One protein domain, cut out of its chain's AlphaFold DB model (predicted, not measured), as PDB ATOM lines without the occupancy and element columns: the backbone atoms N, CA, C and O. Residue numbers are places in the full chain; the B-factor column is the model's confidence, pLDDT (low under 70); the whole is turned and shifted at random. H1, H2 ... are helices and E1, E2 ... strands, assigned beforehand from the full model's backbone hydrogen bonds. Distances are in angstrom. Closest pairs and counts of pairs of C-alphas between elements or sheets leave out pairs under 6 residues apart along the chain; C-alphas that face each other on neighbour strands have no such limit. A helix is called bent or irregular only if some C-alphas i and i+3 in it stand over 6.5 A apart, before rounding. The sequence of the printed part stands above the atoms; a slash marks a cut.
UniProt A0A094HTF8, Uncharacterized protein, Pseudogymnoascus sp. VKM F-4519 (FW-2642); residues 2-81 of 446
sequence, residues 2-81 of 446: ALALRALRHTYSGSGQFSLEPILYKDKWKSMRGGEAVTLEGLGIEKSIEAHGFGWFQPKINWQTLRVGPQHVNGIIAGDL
ATOM      1  N   ALA A   2     -28.148   2.082 -32.787       66.88
ATOM      2  CA  ALA A   2     -27.745   3.487 -32.578       66.88
ATOM      3  C   ALA A   2     -28.750   4.529 -33.126       66.88
ATOM      4  O   ALA A   2     -29.084   5.483 -32.431       66.88
ATOM      5  N   LEU A   3     -29.298   4.303 -34.327       72.81
ATOM      6  CA  LEU A   3     -30.332   5.164 -34.924       72.81
ATOM      7  C   LEU A   3     -31.650   5.165 -34.132       72.81
ATOM      8  O   LEU A   3     -32.267   6.211 -33.975       72.81
ATOM      9  N   ALA A   4     -32.052   4.013 -33.589       69.94
ATOM     10  CA  ALA A   4     -33.250   3.908 -32.757       69.94
ATOM     11  C   ALA A   4     -33.070   4.653 -31.424       69.94
ATOM     12  O   ALA A   4     -33.949   5.399 -31.010       69.94
ATOM     13  N   LEU A   5     -31.896   4.524 -30.791       70.06
ATOM     14  CA  LEU A   5     -31.556   5.260 -29.567       70.06
ATOM     15  C   LEU A   5     -31.490   6.778 -29.791       70.06
ATOM     16  O   LEU A   5     -31.855   7.539 -28.898       70.06
ATOM     17  N   ARG A   6     -31.047   7.228 -30.971       73.69
ATOM     18  CA  ARG A   6     -31.119   8.643 -31.367       73.69
ATOM     19  C   ARG A   6     -32.556   9.107 -31.538       73.69
ATOM     20  O   ARG A   6     -32.932  10.098 -30.927       73.69
ATOM     21  N   ALA A   7     -33.376   8.344 -32.258       74.00
ATOM     22  CA  ALA A   7     -34.782   8.680 -32.454       74.00
ATOM     23  C   ALA A   7     -35.559   8.802 -31.137       74.00
ATOM     24  O   ALA A   7     -36.363   9.720 -30.996       74.00
ATOM     25  N   LEU A   8     -35.267   7.956 -30.141       70.25
ATOM     26  CA  LEU A   8     -35.882   8.045 -28.811       70.25
ATOM     27  C   LEU A   8     -35.668   9.410 -28.137       70.25
ATOM     28  O   LEU A   8     -36.577   9.895 -27.469       70.25
ATOM     29  N   ARG A   9     -34.532  10.084 -28.359       66.50
ATOM     30  CA  ARG A   9     -34.275  11.429 -27.800       66.50
ATOM     31  C   ARG A   9     -35.246  12.488 -28.313       66.50
ATOM     32  O   ARG A   9     -35.441  13.503 -27.658       66.50
ATOM     33  N   HIS A  10     -35.850  12.236 -29.466       68.25
ATOM     34  CA  HIS A  10     -36.752  13.159 -30.137       68.25
ATOM     35  C   HIS A  10     -38.227  12.767 -29.977       68.25
ATOM     36  O   HIS A  10     -39.097  13.558 -30.310       68.25
ATOM     37  N   THR A  11     -38.533  11.598 -29.395       62.59
ATOM     38  CA  THR A  11     -39.925  11.153 -29.161       62.59
ATOM     39  C   THR A  11     -40.701  11.985 -28.130       62.59
ATOM     40  O   THR A  11     -41.926  11.967 -28.160       62.59
ATOM     41  N   TYR A  12     -40.017  12.742 -27.264       55.84
ATOM     42  CA  TYR A  12     -40.641  13.567 -26.212       55.84
ATOM     43  C   TYR A  12     -40.541  15.079 -26.453       55.84
ATOM     44  O   TYR A  12     -41.158  15.865 -25.738       55.84
ATOM     45  N   SER A  13     -39.778  15.495 -27.461       50.66
ATOM     46  CA  SER A  13     -39.635  16.897 -27.839       50.66
ATOM     47  C   SER A  13     -40.547  17.168 -29.027       50.66
ATOM     48  O   SER A  13     -40.565  16.382 -29.969       50.66
ATOM     49  N   GLY A  14     -41.309  18.265 -29.000       54.31
ATOM     50  CA  GLY A  14     -42.231  18.627 -30.083       54.31
ATOM     51  C   GLY A  14     -41.604  18.534 -31.486       54.31
ATOM     52  O   GLY A  14     -40.388  18.653 -31.656       54.31
ATOM     53  N   SER A  15     -42.463  18.341 -32.490       55.88
ATOM     54  CA  SER A  15     -42.173  18.022 -33.903       55.88
ATOM     55  C   SER A  15     -41.039  18.813 -34.585       55.88
ATOM     56  O   SER A  15     -40.480  18.340 -35.572       55.88
ATOM     57  N   GLY A  16     -40.647  19.973 -34.054       58.34
ATOM     58  CA  GLY A  16     -39.574  20.818 -34.583       58.34
ATOM     59  C   GLY A  16     -38.139  20.306 -34.395       58.34
ATOM     60  O   GLY A  16     -37.250  20.810 -35.072       58.34
ATOM     61  N   GLN A  17     -37.865  19.326 -33.519       63.41
ATOM     62  CA  GLN A  17     -36.484  18.840 -33.323       63.41
ATOM     63  C   GLN A  17     -36.046  17.760 -34.319       63.41
ATOM     64  O   GLN A  17     -34.849  17.622 -34.560       63.41
ATOM     65  N   PHE A  18     -36.975  17.017 -34.927       63.31
ATOM     66  CA  PHE A  18     -36.613  15.971 -35.889       63.31
ATOM     67  C   PHE A  18     -35.956  16.549 -37.144       63.31
ATOM     68  O   PHE A  18     -34.976  15.987 -37.624       63.31
ATOM     69  N   SER A  19     -36.427  17.699 -37.636       67.06
ATOM     70  CA  SER A  19     -35.883  18.366 -38.830       67.06
ATOM     71  C   SER A  19     -34.420  18.808 -38.681       67.06
ATOM     72  O   SER A  19     -33.722  18.968 -39.684       67.06
ATOM     73  N   LEU A  20     -33.931  18.936 -37.441       69.88
ATOM     74  CA  LEU A  20     -32.532  19.230 -37.121       69.88
ATOM     75  C   LEU A  20     -31.623  17.999 -37.210       69.88
ATOM     76  O   LEU A  20     -30.403  18.155 -37.219       69.88
ATOM     77  N   GLU A  21     -32.186  16.790 -37.303       78.75
ATOM     78  CA  GLU A  21     -31.438  15.547 -37.472       78.75
ATOM     79  C   GLU A  21     -31.726  14.917 -38.852       78.75
ATOM     80  O   GLU A  21     -32.623  14.079 -39.001       78.75
ATOM     81  N   PRO A  22     -30.937  15.271 -39.893       82.44
ATOM     82  CA  PRO A  22     -31.182  14.844 -41.271       82.44
ATOM     83  C   PRO A  22     -31.261  13.327 -41.448       82.44
ATOM     84  O   PRO A  22     -32.000  12.856 -42.305       82.44
ATOM     85  N   ILE A  23     -30.527  12.561 -40.631       84.75
ATOM     86  CA  ILE A  23     -30.495  11.099 -40.725       84.75
ATOM     87  C   ILE A  23     -31.788  10.427 -40.253       84.75
ATOM     88  O   ILE A  23     -32.092   9.319 -40.689       84.75
ATOM     89  N   LEU A  24     -32.565  11.078 -39.387       83.94
ATOM     90  CA  LEU A  24     -33.885  10.593 -38.990       83.94
ATOM     91  C   LEU A  24     -34.968  11.174 -39.901       83.94
ATOM     92  O   LEU A  24     -35.853  10.452 -40.357       83.94
ATOM     93  N   TYR A  25     -34.877  12.473 -40.187       85.69
ATOM     94  CA  TYR A  25     -35.930  13.219 -40.865       85.69
ATOM     95  C   TYR A  25     -35.980  12.974 -42.372       85.69
ATOM     96  O   TYR A  25     -37.024  12.582 -42.891       85.69
ATOM     97  N   LYS A  26     -34.856  13.143 -43.076       88.00
ATOM     98  CA  LYS A  26     -34.822  13.075 -44.543       88.00
ATOM     99  C   LYS A  26     -34.810  11.632 -45.031       88.00
ATOM    100  O   LYS A  26     -34.250  10.743 -44.393       88.00
ATOM    101  N   ASP A  27     -35.397  11.397 -46.202       88.19
ATOM    102  CA  ASP A  27     -35.346  10.087 -46.859       88.19
ATOM    103  C   ASP A  27     -34.029   9.900 -47.625       88.19
ATOM    104  O   ASP A  27     -33.262   8.978 -47.333       88.19
ATOM    105  N   LYS A  28     -33.736  10.809 -48.565       89.06
ATOM    106  CA  LYS A  28     -32.472  10.869 -49.312       89.06
ATOM    107  C   LYS A  28     -32.068  12.317 -49.563       89.06
ATOM    108  O   LYS A  28     -32.926  13.159 -49.810       89.06
ATOM    109  N   TRP A  29     -30.773  12.615 -49.541       89.31
ATOM    110  CA  TRP A  29     -30.253  13.926 -49.937       89.31
ATOM    111  C   TRP A  29     -28.847  13.809 -50.521       89.31
ATOM    112  O   TRP A  29     -28.117  12.864 -50.233       89.31
ATOM    113  N   LYS A  30     -28.448  14.767 -51.360       86.19
ATOM    114  CA  LYS A  30     -27.090  14.818 -51.914       86.19
ATOM    115  C   LYS A  30     -26.193  15.664 -51.016       86.19
ATOM    116  O   LYS A  30     -26.615  16.709 -50.528       86.19
ATOM    117  N   SER A  31     -24.958  15.219 -50.822       80.75
ATOM    118  CA  SER A  31     -23.918  15.982 -50.135       80.75
ATOM    119  C   SER A  31     -22.622  15.898 -50.924       80.75
ATOM    120  O   SER A  31     -22.250  14.829 -51.399       80.75
ATOM    121  N   MET A  32     -21.904  17.014 -51.008       74.44
ATOM    122  CA  MET A  32     -20.541  17.020 -51.531       74.44
ATOM    123  C   MET A  32     -19.596  16.508 -50.443       74.44
ATOM    124  O   MET A  32     -19.561  17.065 -49.345       74.44
ATOM    125  N   ARG A  33     -18.844  15.440 -50.720       64.94
ATOM    126  CA  ARG A  33     -17.754  14.961 -49.856       64.94
ATOM    127  C   ARG A  33     -16.546  14.635 -50.722       64.94
ATOM    128  O   ARG A  33     -16.648  13.834 -51.637       64.94
ATOM    129  N   GLY A  34     -15.408  15.271 -50.439       60.44
ATOM    130  CA  GLY A  34     -14.162  15.016 -51.173       60.44
ATOM    131  C   GLY A  34     -14.197  15.384 -52.663       60.44
ATOM    132  O   GLY A  34     -13.403  14.849 -53.420       60.44
ATOM    133  N   GLY A  35     -15.107  16.271 -53.086       71.19
ATOM    134  CA  GLY A  35     -15.259  16.682 -54.489       71.19
ATOM    135  C   GLY A  35     -16.287  15.879 -55.293       71.19
ATOM    136  O   GLY A  35     -16.679  16.329 -56.364       71.19
ATOM    137  N   GLU A  36     -16.802  14.765 -54.762       70.31
ATOM    138  CA  GLU A  36     -17.854  13.967 -55.400       70.31
ATOM    139  C   GLU A  36     -19.215  14.138 -54.707       70.31
ATOM    140  O   GLU A  36     -19.316  14.316 -53.485       70.31
ATOM    141  N   ALA A  37     -20.285  14.082 -55.504       77.62
ATOM    142  CA  ALA A  37     -21.660  14.137 -55.021       77.62
ATOM    143  C   ALA A  37     -22.110  12.747 -54.550       77.62
ATOM    144  O   ALA A  37     -22.450  11.883 -55.357       77.62
ATOM    145  N   VAL A  38     -22.163  12.538 -53.233       79.81
ATOM    146  CA  VAL A  38     -22.622  11.280 -52.631       79.81
ATOM    147  C   VAL A  38     -24.097  11.402 -52.250       79.81
ATOM    148  O   VAL A  38     -24.519  12.393 -51.646       79.81
ATOM    149  N   THR A  39     -24.895  10.388 -52.596       84.50
ATOM    150  CA  THR A  39     -26.293  10.290 -52.151       84.50
ATOM    151  C   THR A  39     -26.331   9.667 -50.760       84.50
ATOM    152  O   THR A  39     -25.931   8.520 -50.572       84.50
ATOM    153  N   LEU A  40     -26.796  10.441 -49.788       86.50
ATOM    154  CA  LEU A  40     -26.985  10.038 -48.403       86.50
ATOM    155  C   LEU A  40     -28.437   9.610 -48.195       86.50
ATOM    156  O   LEU A  40     -29.344  10.135 -48.844       86.50
ATOM    157  N   GLU A  41     -28.655   8.664 -47.288       88.50
ATOM    158  CA  GLU A  41     -29.989   8.197 -46.915       88.50
ATOM    159  C   GLU A  41     -30.242   8.395 -45.420       88.50
ATOM    160  O   GLU A  41     -29.335   8.291 -44.597       88.50
ATOM    161  N   GLY A  42     -31.498   8.663 -45.072       88.12
ATOM    162  CA  GLY A  42     -31.990   8.705 -43.698       88.12
ATOM    163  C   GLY A  42     -33.236   7.836 -43.535       88.12
ATOM    164  O   GLY A  42     -33.592   7.069 -44.435       88.12
ATOM    165  N   LEU A  43     -33.893   7.919 -42.379       88.38
ATOM    166  CA  LEU A  43     -35.080   7.117 -42.060       88.38
ATOM    167  C   LEU A  43     -36.388   7.693 -42.626       88.38
ATOM    168  O   LEU A  43     -37.407   7.009 -42.567       88.38
ATOM    169  N   GLY A  44     -36.360   8.888 -43.222       88.25
ATOM    170  CA  GLY A  44     -37.456   9.419 -44.037       88.25
ATOM    171  C   GLY A  44     -38.757   9.712 -43.293       88.25
ATOM    172  O   GLY A  44     -39.831   9.545 -43.875       88.25
ATOM    173  N   ILE A  45     -38.670  10.145 -42.033       86.81
ATOM    174  CA  ILE A  45     -39.837  10.521 -41.220       86.81
ATOM    175  C   ILE A  45     -40.631  11.674 -41.867       86.81
ATOM    176  O   ILE A  45     -41.859  11.674 -41.795       86.81
ATOM    177  N   GLU A  46     -39.956  12.607 -42.546       87.44
ATOM    178  CA  GLU A  46     -40.557  13.750 -43.261       87.44
ATOM    179  C   GLU A  46     -41.744  13.327 -44.133       87.44
ATOM    180  O   GLU A  46     -42.845  13.842 -43.975       87.44
ATOM    181  N   LYS A  47     -41.561  12.283 -44.950       85.06
ATOM    182  CA  LYS A  47     -42.600  11.779 -45.857       85.06
ATOM    183  C   LYS A  47     -43.862  11.323 -45.129       85.06
ATOM    184  O   LYS A  47     -44.966  11.542 -45.610       85.06
ATOM    185  N   SER A  48     -43.702  10.660 -43.984       83.12
ATOM    186  CA  SER A  48     -44.846  10.202 -43.189       83.12
ATOM    187  C   SER A  48     -45.555  11.356 -42.478       83.12
ATOM    188  O   SER A  48     -46.782  11.387 -42.454       83.12
ATOM    189  N   ILE A  49     -44.796  12.343 -41.985       82.56
ATOM    190  CA  ILE A  49     -45.357  13.549 -41.367       82.56
ATOM    191  C   ILE A  49     -46.157  14.349 -42.396       82.56
ATOM    192  O   ILE A  49     -47.282  14.740 -42.105       82.56
ATOM    193  N   GLU A  50     -45.615  14.566 -43.594       84.00
ATOM    194  CA  GLU A  50     -46.298  15.302 -44.662       84.00
ATOM    195  C   GLU A  50     -47.574  14.595 -45.129       84.00
ATOM    196  O   GLU A  50     -48.597  15.241 -45.341       84.00
ATOM    197  N   ALA A  51     -47.533  13.268 -45.266       85.19
ATOM    198  CA  ALA A  51     -48.667  12.501 -45.769       85.19
ATOM    199  C   ALA A  51     -49.772  12.275 -44.723       85.19
ATOM    200  O   ALA A  51     -50.940  12.139 -45.089       85.19
ATOM    201  N   HIS A  52     -49.425  12.195 -43.434       84.06
ATOM    202  CA  HIS A  52     -50.341  11.684 -42.408       84.06
ATOM    203  C   HIS A  52     -50.411  12.526 -41.128       84.06
ATOM    204  O   HIS A  52     -51.243  12.249 -40.268       84.06
ATOM    205  N   GLY A  53     -49.566  13.546 -40.971       77.00
ATOM    206  CA  GLY A  53     -49.520  14.398 -39.778       77.00
ATOM    207  C   GLY A  53     -48.814  13.775 -38.567       77.00
ATOM    208  O   GLY A  53     -48.657  14.441 -37.545       77.00
ATOM    209  N   PHE A  54     -48.347  12.527 -38.666       76.00
ATOM    210  CA  PHE A  54     -47.552  11.839 -37.645       76.00
ATOM    211  C   PHE A  54     -46.399  11.059 -38.292       76.00
ATOM    212  O   PHE A  54     -46.498  10.611 -39.429       76.00
ATOM    213  N   GLY A  55     -45.273  10.943 -37.582       77.69
ATOM    214  CA  GLY A  55     -44.014  10.453 -38.146       77.69
ATOM    215  C   GLY A  55     -43.679   9.007 -37.782       77.69
ATOM    216  O   GLY A  55     -43.708   8.641 -36.609       77.69
ATOM    217  N   TRP A  56     -43.274   8.206 -38.766       83.69
ATOM    218  CA  TRP A  56     -42.662   6.889 -38.572       83.69
ATOM    219  C   TRP A  56     -41.541   6.646 -39.584       83.69
ATOM    220  O   TRP A  56     -41.387   7.360 -40.572       83.69
ATOM    221  N   PHE A  57     -40.708   5.637 -39.325       86.88
ATOM    222  CA  PHE A  57     -39.610   5.313 -40.230       86.88
ATOM    223  C   PHE A  57     -40.139   4.705 -41.528       86.88
ATOM    224  O   PHE A  57     -40.991   3.815 -41.510       86.88
ATOM    225  N   GLN A  58     -39.558   5.118 -42.652       87.88
ATOM    226  CA  GLN A  58     -39.711   4.413 -43.922       87.88
ATOM    227  C   GLN A  58     -39.320   2.931 -43.764       87.88
ATOM    228  O   GLN A  58     -38.524   2.606 -42.873       87.88
ATOM    229  N   PRO A  59     -39.823   2.024 -44.626       87.81
ATOM    230  CA  PRO A  59     -39.596   0.575 -44.543       87.81
ATOM    231  C   PRO A  59     -38.164   0.173 -44.948       87.81
ATOM    232  O   PRO A  59     -37.933  -0.646 -45.831       87.81
ATOM    233  N   LYS A  60     -37.173   0.774 -44.289       87.44
ATOM    234  CA  LYS A  60     -35.739   0.544 -44.464       87.44
ATOM    235  C   LYS A  60     -35.169  -0.364 -43.383       87.44
ATOM    236  O   LYS A  60     -34.037  -0.818 -43.519       87.44
ATOM    237  N   ILE A  61     -35.920  -0.606 -42.305       83.56
ATOM    238  CA  ILE A  61     -35.533  -1.470 -41.189       83.56
ATOM    239  C   ILE A  61     -36.377  -2.740 -41.246       83.56
ATOM    240  O   ILE A  61     -37.603  -2.688 -41.219       83.56
ATOM    241  N   ASN A  62     -35.711  -3.889 -41.286       81.56
ATOM    242  CA  ASN A  62     -36.334  -5.171 -41.019       81.56
ATOM    243  C   ASN A  62     -36.486  -5.312 -39.497       81.56
ATOM    244  O   ASN A  62     -35.501  -5.504 -38.781       81.56
ATOM    245  N   TRP A  63     -37.721  -5.201 -39.011       78.12
ATOM    246  CA  TRP A  63     -38.036  -5.220 -37.581       78.12
ATOM    247  C   TRP A  63     -37.858  -6.591 -36.916       78.12
ATOM    248  O   TRP A  63     -37.629  -6.636 -35.714       78.12
ATOM    249  N   GLN A  64     -37.876  -7.692 -37.677       75.06
ATOM    250  CA  GLN A  64     -37.615  -9.040 -37.147       75.06
ATOM    251  C   GLN A  64     -36.127  -9.245 -36.835       75.06
ATOM    252  O   GLN A  64     -35.768  -9.861 -35.841       75.06
ATOM    253  N   THR A  65     -35.250  -8.695 -37.678       73.19
ATOM    254  CA  THR A  65     -33.788  -8.829 -37.538       73.19
ATOM    255  C   THR A  65     -33.122  -7.597 -36.923       73.19
ATOM    256  O   THR A  65     -31.918  -7.614 -36.668       73.19
ATOM    257  N   LEU A  66     -33.885  -6.518 -36.705       75.25
ATOM    258  CA  LEU A  66     -33.428  -5.193 -36.263       75.25
ATOM    259  C   LEU A  66     -32.293  -4.613 -37.132       75.25
ATOM    260  O   LEU A  66     -31.416  -3.887 -36.646       75.25
ATOM    261  N   ARG A  67     -32.307  -4.925 -38.436       74.88
ATOM    262  CA  ARG A  67     -31.279  -4.525 -39.411       74.88
ATOM    263  C   ARG A  67     -31.823  -3.554 -40.443       74.88
ATOM    264  O   ARG A  67     -32.967  -3.651 -40.866       74.88
ATOM    265  N   VAL A  68     -30.961  -2.647 -40.890       82.44
ATOM    266  CA  VAL A  68     -31.213  -1.847 -42.091       82.44
ATOM    267  C   VAL A  68     -31.103  -2.764 -43.314       82.44
ATOM    268  O   VAL A  68     -30.174  -3.570 -43.389       82.44
ATOM    269  N   GLY A  69     -32.042  -2.655 -44.253       80.44
ATOM    270  CA  GLY A  69     -32.029  -3.417 -45.504       80.44
ATOM    271  C   GLY A  69     -30.738  -3.163 -46.298       80.44
ATOM    272  O   GLY A  69     -30.315  -2.005 -46.363       80.44
ATOM    273  N   PRO A  70     -30.102  -4.190 -46.901       76.62
ATOM    274  CA  PRO A  70     -28.784  -4.077 -47.542       76.62
ATOM    275  C   PRO A  70     -28.659  -2.905 -48.523       76.62
ATOM    276  O   PRO A  70     -27.644  -2.212 -48.541       76.62
ATOM    277  N   GLN A  71     -29.725  -2.626 -49.271       82.38
ATOM    278  CA  GLN A  71     -29.810  -1.539 -50.243       82.38
ATOM    279  C   GLN A  71     -29.735  -0.126 -49.628       82.38
ATOM    280  O   GLN A  71     -29.394   0.823 -50.326       82.38
ATOM    281  N   HIS A  72     -30.020   0.026 -48.331       83.19
ATOM    282  CA  HIS A  72     -30.023   1.312 -47.619       83.19
ATOM    283  C   HIS A  72     -28.794   1.507 -46.720       83.19
ATOM    284  O   HIS A  72     -28.489   2.634 -46.328       83.19
ATOM    285  N   VAL A  73     -28.081   0.424 -46.380       78.81
ATOM    286  CA  VAL A  73     -26.978   0.424 -45.403       78.81
ATOM    287  C   VAL A  73     -25.910   1.456 -45.760       78.81
ATOM    288  O   VAL A  73     -25.554   2.278 -44.918       78.81
ATOM    289  N   ASN A  74     -25.440   1.458 -47.009       77.38
ATOM    290  CA  ASN A  74     -24.364   2.352 -47.436       77.38
ATOM    291  C   ASN A  74     -24.778   3.824 -47.371       77.38
ATOM    292  O   ASN A  74     -24.020   4.639 -46.856       77.38
ATOM    293  N   GLY A  75     -25.990   4.163 -47.820       79.19
ATOM    294  CA  GLY A  75     -26.497   5.536 -47.777       79.19
ATOM    295  C   GLY A  75     -26.731   6.048 -46.352       79.19
ATOM    296  O   GLY A  75     -26.428   7.204 -46.058       79.19
ATOM    297  N   ILE A  76     -27.212   5.182 -45.453       82.06
ATOM    298  CA  ILE A  76     -27.470   5.528 -44.047       82.06
ATOM    299  C   ILE A  76     -26.166   5.664 -43.253       82.06
ATOM    300  O   ILE A  76     -25.990   6.640 -42.526       82.06
ATOM    301  N   ILE A  77     -25.213   4.742 -43.426       74.50
ATOM    302  CA  ILE A  77     -23.872   4.876 -42.834       74.50
ATOM    303  C   ILE A  77     -23.183   6.125 -43.387       74.50
ATOM    304  O   ILE A  77     -22.537   6.849 -42.630       74.50
ATOM    305  N   ALA A  78     -23.364   6.417 -44.681       69.19
ATOM    306  CA  ALA A  78     -22.831   7.619 -45.302       69.19
ATOM    307  C   ALA A  78     -23.357   8.903 -44.618       69.19
ATOM    308  O   ALA A  78     -22.607   9.857 -44.376       69.19
ATOM    309  N   GLY A  79     -24.653   8.916 -44.290       65.31
ATOM    310  CA  GLY A  79     -25.346  10.028 -43.642       65.31
ATOM    311  C   GLY A  79     -24.932  10.279 -42.189       65.31
ATOM    312  O   GLY A  79     -25.026  11.413 -41.722       65.31
ATOM    313  N   ASP A  80     -24.431   9.262 -41.480       69.62
ATOM    314  CA  ASP A  80     -24.055   9.381 -40.069       69.62
ATOM    315  C   ASP A  80     -22.618   9.896 -39.915       69.62
ATOM    316  O   ASP A  80     -21.656   9.128 -39.890       69.62
ATOM    317  N   LEU A  81     -22.457  11.215 -39.795       54.59
ATOM    318  CA  LEU A  81     -21.153  11.884 -39.671       54.59
ATOM    319  C   LEU A  81     -20.310  11.414 -38.472       54.59
ATOM    320  O   LEU A  81     -19.084  11.507 -38.523       54.59
TER     321      LEU A  81
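Overview. This is residues 2 to 81 of the 446 residues of an uncharacterized protein of Pseudogymnoascus sp. VKM F-4519 (FW-2642) (UniProt A0A094HTF8). A two-stranded hairpin, E1 and E2, makes one end of the domain, H5 packs on E2, and the helices H1, H2 and H4 are grouped loosely round the short H3. The printed part has 80 residues, with five named helices and two named strands in the order H1 H2 H3 E1 E2 H4 H5. The class is mixed, helices and strands, and the sheet, order E1 - E2, is antiparallel. The whole is compact, with a radius of gyration of the C-alphas of 12.7 A and spans of 37 by 30 by 23 A.

Arrangement. H1, residues 2 to 10, is close to but not clearly touching H2, residues 15 to 20; their closest C-alphas, His 10 and Phe 18, are 6.4 A apart. H3, residues 22 to 25, only just touches H2, with 3 pairs of C-alphas within 8 A, and only at the corner; the closest are Ser 19 and Tyr 25, 5.5 A. E1, residues 28 to 33, and E2, residues 36 to 41, form a hairpin at 147 degrees, with N 29 and O 40 at 2.9 A, within hydrogen-bond range. H4, residues 45 to 52, only just touches H3, with 3 pairs within 8 A; the closest C-alphas are Tyr 25 and Ile 45, 4.8 A. H5, residues 70 to 79, has Gly 75 closest to Glu 41 of E2, C-alphas 4.5 A apart. Every O i to N i+4 pair is within hydrogen-bond range in H4, against 3 of 5 in H1, 4 of 6 in H5 and 0 of 2 in H2, which has 1 of 3 O i to N i+3 pairs; H3 is too short for an i+4 pair.

Along the chain. H1 begins at C-alpha 2 (-27.745, 3.487, -32.578) and measures 13.4 A, H2 10.2 A and H3 5.0 A. E1 measures 15.3 A, E2 15.9 A and H4 10.6 A. H5, 15.0 A, ends at C-alpha 79 (-25.346, 10.028, -43.642); it is irregular, with C-alphas 71 and 74 7.3 A apart.

Size, cuts and confidence. The two C-alphas farthest apart, Gly 35 and Gln 64, are 38.2 A apart, and the printed part has no cut. The H4 to H5 link, 17 residues, is long. Mean pLDDT of the printed part is 76.7; among the residues under 70 are 9 to 20 and 78 to 81.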